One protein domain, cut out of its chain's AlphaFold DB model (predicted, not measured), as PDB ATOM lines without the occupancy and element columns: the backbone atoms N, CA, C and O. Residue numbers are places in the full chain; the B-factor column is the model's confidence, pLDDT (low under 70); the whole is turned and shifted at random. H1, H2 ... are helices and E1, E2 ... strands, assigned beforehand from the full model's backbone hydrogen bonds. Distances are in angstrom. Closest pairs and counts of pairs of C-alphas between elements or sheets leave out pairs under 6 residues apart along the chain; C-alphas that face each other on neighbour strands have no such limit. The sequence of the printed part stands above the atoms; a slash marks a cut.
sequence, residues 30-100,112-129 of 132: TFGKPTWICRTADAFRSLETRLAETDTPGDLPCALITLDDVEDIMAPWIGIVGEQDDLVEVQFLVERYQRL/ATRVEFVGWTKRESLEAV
ATOM      1  N   THR A  30     -56.270  -5.520 -22.509       85.81
ATOM      2  CA  THR A  30     -56.536  -5.172 -21.110       85.81
ATOM      3  C   THR A  30     -55.616  -5.960 -20.170       85.81
ATOM      4  O   THR A  30     -54.926  -6.882 -20.608       85.81
ATOM      5  N   PHE A  31     -55.575  -5.593 -18.887       85.38
ATOM      6  CA  PHE A  31     -54.878  -6.373 -17.864       85.38
ATOM      7  C   PHE A  31     -55.812  -7.464 -17.336       85.38
ATOM      8  O   PHE A  31     -56.822  -7.158 -16.708       85.38
ATOM      9  N   GLY A  32     -55.461  -8.736 -17.548       79.81
ATOM     10  CA  GLY A  32     -56.258  -9.876 -17.064       79.81
ATOM     11  C   GLY A  32     -56.151 -10.138 -15.557       79.81
ATOM     12  O   GLY A  32     -56.925 -10.889 -14.967       79.81
ATOM     13  N   LYS A  33     -55.149  -9.538 -14.911       84.75
ATOM     14  CA  LYS A  33     -54.784  -9.745 -13.504       84.75
ATOM     15  C   LYS A  33     -54.022  -8.529 -12.971       84.75
ATOM     16  O   LYS A  33     -53.540  -7.729 -13.779       84.75
ATOM     17  N   PRO A  34     -53.839  -8.402 -11.642       86.75
ATOM     18  CA  PRO A  34     -52.928  -7.413 -11.085       86.75
ATOM     19  C   PRO A  34     -51.554  -7.500 -11.753       86.75
ATOM     20  O   PRO A  34     -50.932  -8.564 -11.780       86.75
ATOM     21  N   THR A  35     -51.114  -6.393 -12.343       89.88
ATOM     22  CA  THR A  35     -49.977  -6.363 -13.263       89.88
ATOM     23  C   THR A  35     -48.996  -5.279 -12.859       89.88
ATOM     24  O   THR A  35     -49.360  -4.117 -12.691       89.88
ATOM     25  N   TRP A  36     -47.729  -5.656 -12.715       93.25
ATOM     26  CA  TRP A  36     -46.656  -4.691 -12.524       93.25
ATOM     27  C   TRP A  36     -46.338  -3.970 -13.830       93.25
ATOM     28  O   TRP A  36     -46.259  -4.589 -14.894       93.25
ATOM     29  N   ILE A  37     -46.115  -2.666 -13.727       92.06
ATOM     30  CA  ILE A  37     -45.660  -1.812 -14.818       92.06
ATOM     31  C   ILE A  37     -44.462  -1.023 -14.320       92.06
ATOM     32  O   ILE A  37     -44.544  -0.329 -13.306       92.06
ATOM     33  N   CYS A  38     -43.345  -1.122 -15.031       94.56
ATOM     34  CA  CYS A  38     -42.101  -0.456 -14.666       94.56
ATOM     35  C   CYS A  38     -41.715   0.600 -15.693       94.56
ATOM     36  O   CYS A  38     -42.024   0.487 -16.874       94.56
ATOM     37  N   ARG A  39     -40.983   1.627 -15.263       94.31
ATOM     38  CA  ARG A  39     -40.552   2.706 -16.163       94.31
ATOM     39  C   ARG A  39     -39.668   2.224 -17.325       94.31
ATOM     40  O   ARG A  39     -39.661   2.854 -18.375       94.31
ATOM     41  N   THR A  40     -38.907   1.148 -17.133       95.75
ATOM     42  CA  THR A  40     -38.013   0.561 -18.144       95.75
ATOM     43  C   THR A  40     -38.076  -0.965 -18.106       95.75
ATOM     44  O   THR A  40     -38.419  -1.546 -17.070       95.75
ATOM     45  N   ALA A  41     -37.686  -1.617 -19.205       96.12
ATOM     46  CA  ALA A  41     -37.547  -3.072 -19.275       96.12
ATOM     47  C   ALA A  41     -36.568  -3.612 -18.212       96.12
ATOM     48  O   ALA A  41     -36.883  -4.562 -17.499       96.12
ATOM     49  N   ASP A  42     -35.415  -2.959 -18.028       96.44
ATOM     50  CA  ASP A  42     -34.416  -3.364 -17.027       96.44
ATOM     51  C   ASP A  42     -34.941  -3.260 -15.588       96.44
ATOM     52  O   ASP A  42     -34.645  -4.115 -14.746       96.44
ATOM     53  N   ALA A  43     -35.756  -2.238 -15.293       95.81
ATOM     54  CA  ALA A  43     -36.414  -2.113 -13.996       95.81
ATOM     55  C   ALA A  43     -37.422  -3.248 -13.774       95.81
ATOM     56  O   ALA A  43     -37.504  -3.767 -12.664       95.81
ATOM     57  N   PHE A  44     -38.125  -3.681 -14.826       96.62
ATOM     58  CA  PHE A  44     -39.016  -4.837 -14.754       96.62
ATOM     59  C   PHE A  44     -38.250  -6.133 -14.466       96.62
ATOM     60  O   PHE A  44     -38.594  -6.859 -13.540       96.62
ATOM     61  N   ARG A  45     -37.146  -6.399 -15.172       95.75
ATOM     62  CA  ARG A  45     -36.318  -7.592 -14.901       95.75
ATOM     63  C   ARG A  45     -35.732  -7.581 -13.484       95.75
ATOM     64  O   ARG A  45     -35.670  -8.611 -12.808       95.75
ATOM     65  N   SER A  46     -35.338  -6.397 -13.011       96.12
ATOM     66  CA  SER A  46     -34.869  -6.201 -11.635       96.12
ATOM     67  C   SER A  46     -35.980  -6.471 -10.619       96.12
ATOM     68  O   SER A  46     -35.717  -7.062  -9.571       96.12
ATOM     69  N   LEU A  47     -37.218  -6.079 -10.936       96.25
ATOM     70  CA  LEU A  47     -38.393  -6.352 -10.115       96.25
ATOM     71  C   LEU A  47     -38.649  -7.850 -10.001       96.25
ATOM     72  O   LEU A  47     -38.870  -8.325  -8.897       96.25
ATOM     73  N   GLU A  48     -38.580  -8.603 -11.096       94.19
ATOM     74  CA  GLU A  48     -38.799 -10.053 -11.046       94.19
ATOM     75  C   GLU A  48     -37.783 -10.763 -10.157       94.19
ATOM     76  O   GLU A  48     -38.158 -11.557  -9.295       94.19
ATOM     77  N   THR A  49     -36.502 -10.422 -10.325       94.44
ATOM     78  CA  THR A  49     -35.427 -10.948  -9.473       94.44
ATOM     79  C   THR A  49     -35.698 -10.614  -8.009       94.44
ATOM     80  O   THR A  49     -35.638 -11.480  -7.141       94.44
ATOM     81  N   ARG A  50     -36.073  -9.362  -7.734       93.88
ATOM     82  CA  ARG A  50     -36.346  -8.890  -6.381       93.88
ATOM     83  C   ARG A  50     -37.558  -9.582  -5.756       93.88
ATOM     84  O   ARG A  50     -37.473 -10.011  -4.612       93.88
ATOM     85  N   LEU A  51     -38.671  -9.697  -6.476       93.06
ATOM     86  CA  LEU A  51     -39.881 -10.353  -5.975       93.06
ATOM     87  C   LEU A  51     -39.624 -11.833  -5.672       93.06
ATOM     88  O   LEU A  51     -40.122 -12.332  -4.669       93.06
ATOM     89  N   ALA A  52     -38.791 -12.506  -6.473       92.75
ATOM     90  CA  ALA A  52     -38.376 -13.879  -6.202       92.75
ATOM     91  C   ALA A  52     -37.518 -14.015  -4.925       92.75
ATOM     92  O   ALA A  52     -37.564 -15.052  -4.267       92.75
ATOM     93  N   GLU A  53     -36.744 -12.985  -4.569       95.12
ATOM     94  CA  GLU A  53     -35.863 -12.985  -3.393       95.12
ATOM     95  C   GLU A  53     -36.547 -12.499  -2.107       95.12
ATOM     96  O   GLU A  53     -36.294 -13.042  -1.031       95.12
ATOM     97  N   THR A  54     -37.358 -11.438  -2.190       91.25
ATOM     98  CA  THR A  54     -37.813 -10.670  -1.017       91.25
ATOM     99  C   THR A  54     -39.312 -10.395  -0.970       91.25
ATOM    100  O   THR A  54     -39.742  -9.693  -0.053       91.25
ATOM    101  N   ASP A  55     -40.094 -10.873  -1.944       88.44
ATOM    102  CA  ASP A  55     -41.553 -10.666  -2.041       88.44
ATOM    103  C   ASP A  55     -41.995  -9.185  -1.952       88.44
ATOM    104  O   ASP A  55     -43.109  -8.841  -1.569       88.44
ATOM    105  N   THR A  56     -41.089  -8.255  -2.263       87.19
ATOM    106  CA  THR A  56     -41.316  -6.807  -2.146       87.19
ATOM    107  C   THR A  56     -40.613  -6.077  -3.284       87.19
ATOM    108  O   THR A  56     -39.485  -6.426  -3.602       87.19
ATOM    109  N   PRO A  57     -41.209  -5.041  -3.899       86.56
ATOM    110  CA  PRO A  57     -40.586  -4.337  -5.025       86.56
ATOM    111  C   PRO A  57     -39.386  -3.462  -4.616       86.56
ATOM    112  O   PRO A  57     -38.569  -3.099  -5.464       86.56
ATOM    113  N   GLY A  58     -39.262  -3.110  -3.330       88.94
ATOM    114  CA  GLY A  58     -38.280  -2.137  -2.847       88.94
ATOM    115  C   GLY A  58     -38.497  -0.750  -3.462       88.94
ATOM    116  O   GLY A  58     -39.634  -0.335  -3.676       88.94
ATOM    117  N   ASP A  59     -37.401  -0.061  -3.780       91.06
ATOM    118  CA  ASP A  59     -37.405   1.288  -4.374       91.06
ATOM    119  C   ASP A  59     -37.414   1.276  -5.915       91.06
ATOM    120  O   ASP A  59     -37.060   2.265  -6.564       91.06
ATOM    121  N   LEU A  60     -37.760   0.143  -6.535       91.38
ATOM    122  CA  LEU A  60     -37.803   0.049  -7.991       91.38
ATOM    123  C   LEU A  60     -38.917   0.948  -8.557       91.38
ATOM    124  O   LEU A  60     -40.000   1.023  -7.975       91.38
ATOM    125  N   PRO A  61     -38.692   1.620  -9.704       91.69
ATOM    126  CA  PRO A  61     -39.659   2.532 -10.316       91.69
ATOM    127  C   PRO A  61     -40.765   1.749 -11.042       91.69
ATOM    128  O   PRO A  61     -40.884   1.794 -12.271       91.69
ATOM    129  N   CYS A  62     -41.545   1.008 -10.262       91.94
ATOM    130  CA  CYS A  62     -42.600   0.116 -10.703       91.94
ATOM    131  C   CYS A  62     -43.871   0.366  -9.892       91.94
ATOM    132  O   CYS A  62     -43.818   0.636  -8.693       91.94
ATOM    133  N   ALA A  63     -45.018   0.252 -10.548       88.50
ATOM    134  CA  ALA A  63     -46.328   0.339  -9.924       88.50
ATOM    135  C   ALA A  63     -47.106  -0.949 -10.198       88.50
ATOM    136  O   ALA A  63     -47.061  -1.476 -11.310       88.50
ATOM    137  N   LEU A  64     -47.808  -1.451  -9.184       88.81
ATOM    138  CA  LEU A  64     -48.771  -2.529  -9.359       88.81
ATOM    139  C   LEU A  64     -50.096  -1.898  -9.762       88.81
ATOM    140  O   LEU A  64     -50.629  -1.078  -9.020       88.81
ATOM    141  N   ILE A  65     -50.607  -2.282 -10.924       83.75
ATOM    142  CA  ILE A  65     -51.951  -1.930 -11.367       83.75
ATOM    143  C   ILE A  65     -52.869  -3.078 -10.980       83.75
ATOM    144  O   ILE A  65     -52.690  -4.202 -11.452       83.75
ATOM    145  N   THR A  66     -53.828  -2.815 -10.101       79.31
ATOM    146  CA  THR A  66     -54.864  -3.783  -9.729       79.31
ATOM    147  C   THR A  66     -56.115  -3.598 -10.583       79.31
ATOM    148  O   THR A  66     -56.290  -2.570 -11.235       79.31
ATOM    149  N   LEU A  67     -56.999  -4.599 -10.599       67.69
ATOM    150  CA  LEU A  67     -58.278  -4.492 -11.313       67.69
ATOM    151  C   LEU A  67     -59.176  -3.393 -10.714       67.69
ATOM    152  O   LEU A  67     -59.919  -2.749 -11.450       67.69
ATOM    153  N   ASP A  68     -59.033  -3.108  -9.417       64.06
ATOM    154  CA  ASP A  68     -59.744  -2.024  -8.727       64.06
ATOM    155  C   ASP A  68     -59.234  -0.637  -9.166       64.06
ATOM    156  O   ASP A  68     -59.986   0.335  -9.213       64.06
ATOM    157  N   ASP A  69     -57.967  -0.531  -9.584       61.44
ATOM    158  CA  ASP A  69     -57.432   0.696 -10.197       61.44
ATOM    159  C   ASP A  69     -58.022   0.958 -11.599       61.44
ATOM    160  O   ASP A  69     -57.858   2.048 -12.156       61.44
ATOM    161  N   VAL A  70     -58.723  -0.033 -12.160       60.91
ATOM    162  CA  VAL A  70     -59.350  -0.029 -13.489       60.91
ATOM    163  C   VAL A  70     -60.888   0.131 -13.394       60.91
ATOM    164  O   VAL A  70     -61.582   0.104 -14.411       60.91
ATOM    165  N   GLU A  71     -61.451   0.355 -12.197       49.53
ATOM    166  CA  GLU A  71     -62.896   0.188 -11.941       49.53
ATOM    167  C   GLU A  71     -63.859   1.244 -12.511       49.53
ATOM    168  O   GLU A  71     -65.053   0.969 -12.608       49.53
ATOM    169  N   ASP A  72     -63.418   2.427 -12.932       47.62
ATOM    170  CA  ASP A  72     -64.343   3.456 -13.430       47.62
ATOM    171  C   ASP A  72     -63.987   3.842 -14.878       47.62
ATOM    172  O   ASP A  72     -63.291   4.815 -15.134       47.62
ATOM    173  N   ILE A  73     -64.547   3.071 -15.820       43.56
ATOM    174  CA  ILE A  73     -64.889   3.471 -17.198       43.56
ATOM    175  C   ILE A  73     -63.675   3.882 -18.073       43.56
ATOM    176  O   ILE A  73     -63.175   4.996 -17.999       43.56
ATOM    177  N   MET A  74     -63.304   3.005 -19.021       47.06
ATOM    178  CA  MET A  74     -62.423   3.256 -20.189       47.06
ATOM    179  C   MET A  74     -60.899   2.999 -20.101       47.06
ATOM    180  O   MET A  74     -60.150   3.635 -20.840       47.06
ATOM    181  N   ALA A  75     -60.418   1.978 -19.380       55.88
ATOM    182  CA  ALA A  75     -59.077   1.416 -19.659       55.88
ATOM    183  C   ALA A  75     -59.044   0.062 -20.427       55.88
ATOM    184  O   ALA A  75     -58.210  -0.781 -20.105       55.88
ATOM    185  N   PRO A  76     -59.888  -0.209 -21.451       58.53
ATOM    186  CA  PRO A  76     -59.734  -1.413 -22.275       58.53
ATOM    187  C   PRO A  76     -58.744  -1.227 -23.436       58.53
ATOM    188  O   PRO A  76     -58.600  -2.120 -24.264       58.53
ATOM    189  N   TRP A  77     -58.115  -0.056 -23.559       73.00
ATOM    190  CA  TRP A  77     -57.299   0.292 -24.717       73.00
ATOM    191  C   TRP A  77     -55.831   0.403 -24.315       73.00
ATOM    192  O   TRP A  77     -55.240   1.483 -24.347       73.00
ATOM    193  N   ILE A  78     -55.251  -0.716 -23.884       84.56
ATOM    194  CA  ILE A  78     -53.800  -0.821 -23.791       84.56
ATOM    195  C   ILE A  78     -53.264  -0.992 -25.207       84.56
ATOM    196  O   ILE A  78     -53.599  -1.955 -25.899       84.56
ATOM    197  N   GLY A  79     -52.434  -0.046 -25.628       87.69
ATOM    198  CA  GLY A  79     -51.656  -0.137 -26.848       87.69
ATOM    199  C   GLY A  79     -50.254  -0.645 -26.560       87.69
ATOM    200  O   GLY A  79     -49.615  -0.178 -25.623       87.69
ATOM    201  N   ILE A  80     -49.754  -1.567 -27.376       90.31
ATOM    202  CA  ILE A  80     -48.336  -1.943 -27.356       90.31
ATOM    203  C   ILE A  80     -47.591  -0.981 -28.284       90.31
ATOM    204  O   ILE A  80     -47.933  -0.867 -29.460       90.31
ATOM    205  N   VAL A  81     -46.598  -0.273 -27.750       91.19
ATOM    206  CA  VAL A  81     -45.796   0.728 -28.482       91.19
ATOM    207  C   VAL A  81     -44.345   0.295 -28.698       91.19
ATOM    208  O   VAL A  81     -43.648   0.882 -29.524       91.19
ATOM    209  N   GLY A  82     -43.904  -0.756 -28.007       90.50
ATOM    210  CA  GLY A  82     -42.563  -1.315 -28.117       90.50
ATOM    211  C   GLY A  82     -42.513  -2.754 -27.617       90.50
ATOM    212  O   GLY A  82     -43.361  -3.184 -26.836       90.50
ATOM    213  N   GLU A  83     -41.516  -3.507 -28.071       94.50
ATOM    214  CA  GLU A  83     -41.309  -4.900 -27.676       94.50
ATOM    215  C   GLU A  83     -39.826  -5.172 -27.452       94.50
ATOM    216  O   GLU A  83     -38.977  -4.706 -28.215       94.50
ATOM    217  N   GLN A  84     -39.523  -5.955 -26.421       94.44
ATOM    218  CA  GLN A  84     -38.185  -6.450 -26.138       94.44
ATOM    219  C   GLN A  84     -38.286  -7.828 -25.476       94.44
ATOM    220  O   GLN A  84     -38.659  -7.939 -24.310       94.44
ATOM    221  N   ASP A  85     -37.910  -8.872 -26.212       94.12
ATOM    222  CA  ASP A  85     -38.020 -10.272 -25.787       94.12
ATOM    223  C   ASP A  85     -39.456 -10.646 -25.357       94.12
ATOM    224  O   ASP A  85     -40.370 -10.653 -26.180       94.12
ATOM    225  N   ASP A  86     -39.665 -10.967 -24.077       94.38
ATOM    226  CA  ASP A  86     -40.954 -11.294 -23.460       94.38
ATOM    227  C   ASP A  86     -41.694 -10.069 -22.885       94.38
ATOM    228  O   ASP A  86     -42.842 -10.173 -22.427       94.38
ATOM    229  N   LEU A  87     -41.046  -8.902 -22.926       96.31
ATOM    230  CA  LEU A  87     -41.559  -7.648 -22.400       96.31
ATOM    231  C   LEU A  87     -42.136  -6.771 -23.508       96.31
ATOM    232  O   LEU A  87     -41.648  -6.719 -24.638       96.31
ATOM    233  N   VAL A  88     -43.175  -6.036 -23.144       95.50
ATOM    234  CA  VAL A  88     -43.870  -5.086 -24.006       95.50
ATOM    235  C   VAL A  88     -43.933  -3.735 -23.314       95.50
ATOM    236  O   VAL A  88     -44.201  -3.649 -22.113       95.50
ATOM    237  N   GLU A  89     -43.687  -2.680 -24.080       95.00
ATOM    238  CA  GLU A  89     -43.966  -1.315 -23.669       95.00
ATOM    239  C   GLU A  89     -45.422  -1.012 -23.992       95.00
ATOM    240  O   GLU A  89     -45.856  -1.084 -25.144       95.00
ATOM    241  N   VAL A  90     -46.181  -0.703 -22.954       91.25
ATOM    242  CA  VAL A  90     -47.606  -0.437 -23.023       91.25
ATOM    243  C   VAL A  90     -47.879   1.039 -22.815       91.25
ATOM    244  O   VAL A  90     -47.280   1.678 -21.953       91.25
ATOM    245  N   GLN A  91     -48.823   1.564 -23.587       88.56
ATOM    246  CA  GLN A  91     -49.373   2.904 -23.465       88.56
ATOM    247  C   GLN A  91     -50.871   2.790 -23.196       88.56
ATOM    248  O   GLN A  91     -51.591   2.116 -23.932       88.56
ATOM    249  N   PHE A  92     -51.353   3.442 -22.144       82.50
ATOM    250  CA  PHE A  92     -52.778   3.469 -21.815       82.50
ATOM    251  C   PHE A  92     -53.152   4.754 -21.080       82.50
ATOM    252  O   PHE A  92     -52.306   5.467 -20.539       82.50
ATOM    253  N   LEU A  93     -54.444   5.066 -21.077       77.25
ATOM    254  CA  LEU A  93     -54.996   6.245 -20.422       77.25
ATOM    255  C   LEU A  93     -55.829   5.814 -19.220       77.25
ATOM    256  O   LEU A  93     -56.670   4.926 -19.332       77.25
ATOM    257  N   VAL A  94     -55.632   6.487 -18.091       71.06
ATOM    258  CA  VAL A  94     -56.522   6.393 -16.933       71.06
ATOM    259  C   VAL A  94     -57.296   7.697 -16.834       71.06
ATOM    260  O   VAL A  94     -56.718   8.773 -16.650       71.06
ATOM    261  N   GLU A  95     -58.615   7.609 -16.962       62.12
ATOM    262  CA  GLU A  95     -59.517   8.731 -16.728       62.12
ATOM    263  C   GLU A  95     -60.041   8.659 -15.291       62.12
ATOM    264  O   GLU A  95     -60.845   7.798 -14.950       62.12
ATOM    265  N   ARG A  96     -59.606   9.568 -14.412       57.84
ATOM    266  CA  ARG A  96     -60.186   9.652 -13.065       57.84
ATOM    267  C   ARG A  96     -61.498  10.426 -13.114       57.84
ATOM    268  O   ARG A  96     -61.495  11.655 -13.236       57.84
ATOM    269  N   TYR A  97     -62.610   9.715 -12.954       51.09
ATOM    270  CA  TYR A  97     -63.920  10.307 -12.714       51.09
ATOM    271  C   TYR A  97     -64.069  10.622 -11.221       51.09
ATOM    272  O   TYR A  97     -64.185   9.732 -10.385       51.09
ATOM    273  N   GLN A  98     -64.086  11.904 -10.849       50.59
ATOM    274  CA  GLN A  98     -64.556  12.262  -9.511       50.59
ATOM    275  C   GLN A  98     -66.055  11.953  -9.446       50.59
ATOM    276  O   GLN A  98     -66.852  12.630 -10.100       50.59
ATOM    277  N   ARG A  99     -66.453  10.936  -8.668       46.50
ATOM    278  CA  ARG A  99     -67.861  10.716  -8.305       46.50
ATOM    279  C   ARG A  99     -68.340  11.906  -7.475       46.50
ATOM    280  O   ARG A  99     -68.199  11.932  -6.255       46.50
ATOM    281  N   LEU A 100     -68.890  12.910  -8.147       50.09
ATOM    282  CA  LEU A 100     -69.561  14.028  -7.497       50.09
ATOM    283  C   LEU A 100     -70.869  13.504  -6.899       50.09
ATOM    284  O   LEU A 100     -71.706  12.949  -7.616       50.09
ATOM    285  N   ALA A 112     -62.890  15.096 -15.951       56.94
ATOM    286  CA  ALA A 112     -62.107  13.879 -16.076       56.94
ATOM    287  C   ALA A 112     -60.632  14.292 -16.154       56.94
ATOM    288  O   ALA A 112     -60.223  14.997 -17.081       56.94
ATOM    289  N   THR A 113     -59.837  13.913 -15.155       61.41
ATOM    290  CA  THR A 113     -58.381  14.028 -15.261       61.41
ATOM    291  C   THR A 113     -57.894  12.816 -16.035       61.41
ATOM    292  O   THR A 113     -58.007  11.694 -15.552       61.41
ATOM    293  N   ARG A 114     -57.380  13.054 -17.242       69.50
ATOM    294  CA  ARG A 114     -56.738  12.032 -18.070       69.50
ATOM    295  C   ARG A 114     -55.264  11.981 -17.718       69.50
ATOM    296  O   ARG A 114     -54.593  13.009 -17.787       69.50
ATOM    297  N   VAL A 115     -54.778  10.807 -17.349       68.75
ATOM    298  CA  VAL A 115     -53.352  10.558 -17.154       68.75
ATOM    299  C   VAL A 115     -52.932   9.493 -18.146       68.75
ATOM    300  O   VAL A 115     -53.516   8.414 -18.188       68.75
ATOM    301  N   GLU A 116     -51.944   9.826 -18.966       78.94
ATOM    302  CA  GLU A 116     -51.306   8.888 -19.876       78.94
ATOM    303  C   GLU A 116     -50.185   8.159 -19.147       78.94
ATOM    304  O   GLU A 116     -49.336   8.780 -18.505       78.94
ATOM    305  N   PHE A 117     -50.210   6.837 -19.238       81.12
ATOM    306  CA  PHE A 117     -49.213   5.950 -18.675       81.12
ATOM    307  C   PHE A 117     -48.467   5.254 -19.799       81.12
ATOM    308  O   PHE A 117     -49.079   4.743 -20.735       81.12
ATOM    309  N   VAL A 118     -47.142   5.223 -19.667       89.56
ATOM    310  CA  VAL A 118     -46.243   4.437 -20.509       89.56
ATOM    311  C   VAL A 118     -45.321   3.642 -19.598       89.56
ATOM    312  O   VAL A 118     -44.754   4.200 -18.653       89.56
ATOM    313  N   GLY A 119     -45.175   2.349 -19.859       93.12
ATOM    314  CA  GLY A 119     -44.255   1.514 -19.103       93.12
ATOM    315  C   GLY A 119     -44.172   0.090 -19.620       93.12
ATOM    316  O   GLY A 119     -44.864  -0.295 -20.552       93.12
ATOM    317  N   TRP A 120     -43.304  -0.692 -19.001       96.94
ATOM    318  CA  TRP A 120     -42.930  -2.032 -19.422       96.94
ATOM    319  C   TRP A 120     -43.578  -3.089 -18.537       96.94
ATOM    320  O   TRP A 120     -43.589  -2.959 -17.310       96.94
ATOM    321  N   THR A 121     -44.096  -4.138 -19.168       95.12
ATOM    322  CA  THR A 121     -44.678  -5.308 -18.503       95.12
ATOM    323  C   THR A 121     -44.476  -6.571 -19.342       95.12
ATOM    324  O   THR A 121     -43.955  -6.501 -20.453       95.12
ATOM    325  N   LYS A 122     -44.895  -7.734 -18.834       95.31
ATOM    326  CA  LYS A 122     -44.902  -8.977 -19.613       95.31
ATOM    327  C   LYS A 122     -46.068  -9.036 -20.584       95.31
ATOM    328  O   LYS A 122     -47.202  -8.731 -20.218       95.31
ATOM    329  N   ARG A 123     -45.817  -9.569 -21.781       92.94
ATOM    330  CA  ARG A 123     -46.871  -9.832 -22.774       92.94
ATOM    331  C   ARG A 123     -47.984 -10.737 -22.242       92.94
ATOM    332  O   ARG A 123     -49.146 -10.479 -22.514       92.94
ATOM    333  N   GLU A 124     -47.646 -11.758 -21.455       92.81
ATOM    334  CA  GLU A 124     -48.620 -12.684 -20.848       92.81
ATOM    335  C   GLU A 124     -49.540 -12.039 -19.795       92.81
ATOM    336  O   GLU A 124     -50.489 -12.671 -19.335       92.81
ATOM    337  N   SER A 125     -49.258 -10.801 -19.379       90.19
ATOM    338  CA  SER A 125     -50.144 -10.032 -18.499       90.19
ATOM    339  C   SER A 125     -51.298  -9.372 -19.257       90.19
ATOM    340  O   SER A 125     -52.241  -8.887 -18.630       90.19
ATOM    341  N   LEU A 126     -51.211  -9.329 -20.590       88.94
ATOM    342  CA  LEU A 126     -52.196  -8.706 -21.459       88.94
ATOM    343  C   LEU A 126     -53.182  -9.739 -22.002       88.94
ATOM    344  O   LEU A 126     -52.795 -10.812 -22.461       88.94
ATOM    345  N   GLU A 127     -54.453  -9.364 -22.023       88.06
ATOM    346  CA  GLU A 127     -55.522 -10.130 -22.653       88.06
ATOM    347  C   GLU A 127     -56.065  -9.355 -23.848       88.06
ATOM    348  O   GLU A 127     -56.357  -8.162 -23.745       88.06
ATOM    349  N   ALA A 128     -56.183 -10.027 -24.994       85.50
ATOM    350  CA  ALA A 128     -56.786  -9.432 -26.176       85.50
ATOM    351  C   ALA A 128     -58.283  -9.208 -25.935       85.50
ATOM    352  O   ALA A 128     -59.010 -10.127 -25.554       85.50
ATOM    353  N   VAL A 129     -58.753  -7.993 -26.196       77.25
ATOM    354  CA  VAL A 129     -60.173  -7.663 -26.122       77.25
ATOM    355  C   VAL A 129     -60.815  -8.069 -27.447       77.25
ATOM    356  O   VAL A 129     -60.717  -7.359 -28.444       77.25
TER     357      VAL A 129
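This is residues 30 to 100 and 112 to 129 of the 132 residues of an uncharacterized protein of Rhodospirillales bacterium (UniProt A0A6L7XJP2). A twisted sheet of three strands, E3, E4 and E5, has its two long strands E4 and E5 running side by side along much of the length, while a small two-strand ribbon, E1 and E2, sits beside E5 with E1 next to it. One helix, H1, packs with its first residues, 41 to 45, on the sheet near the end of E5 and lies across the strands. The printed part has 89 residues with one named helix and six named strands, in the order E1, H1, E2, E3, E4, E5, E6; both sheets, E3 - E4 - E5 and E1 - E2, are antiparallel, and the class is mixed, helices and strands. The whole is compact, with a radius of gyration of the C-alphas of 13.4 A, yet elongated, spanning 43 by 25 by 19 A.

E1, residues 35 to 38, and E2, residues 62 to 65, are antiparallel neighbours at 153 degrees, with N 35 and O 65 at 2.8 A. H1, residues 41 to 54, has every O i to N i+4 pair within hydrogen-bond range. E3, residues 79 to 84, and E4, residues 87 to 96, form a hairpin, with N 81 and O 89 at 2.8 A. E4 and E5, residues 113 to 122, are antiparallel at 159 degrees, with N 90 and O 119 at 2.8 A. This sheet is only just strongly twisted, its C-alphas lying up to 4.3 A off the best plane, and E5 bends by 56 degrees at residue 119. The closest C-alphas of E1 and E5 are those of Cys 38 and Trp 120, 5.1 A apart. H1 is on the sheet E3 - E4 - E5 at a height of 10.4 A; it is over E5 and only just not over E4, on which 2 of its C-alphas fall, and it runs across the strands at 76 degrees to E5 on the local plane. E6, residues 126 to 128, pairs with no named strand, but its residues 126 to 127 pair antiparallel with residues 30 to 31.

E1 begins at C-alpha 35 (-49.977, -6.363, -13.263). H1 is 19.8 A long from first to last C-alpha, E3 14.9 A, E4 27.1 A and E5 27.0 A. E5 ends at C-alpha 122 (-44.902, -8.977, -19.613), and E6 ends at C-alpha 128 (-56.786, -9.432, -26.176).

The C-alphas farthest apart, those of Asp 85 and Leu 100, are 43.8 A apart. Residues 101 to 111 are not printed, and C-alphas 100 and 112 are 11.4 A apart across the cut. The link from E2 to E3, residues 66 to 78, is long. The mean pLDDT of the printed part is 82.4; residues 67 to 76, 95 to 100 and 112 to 115 are under 70.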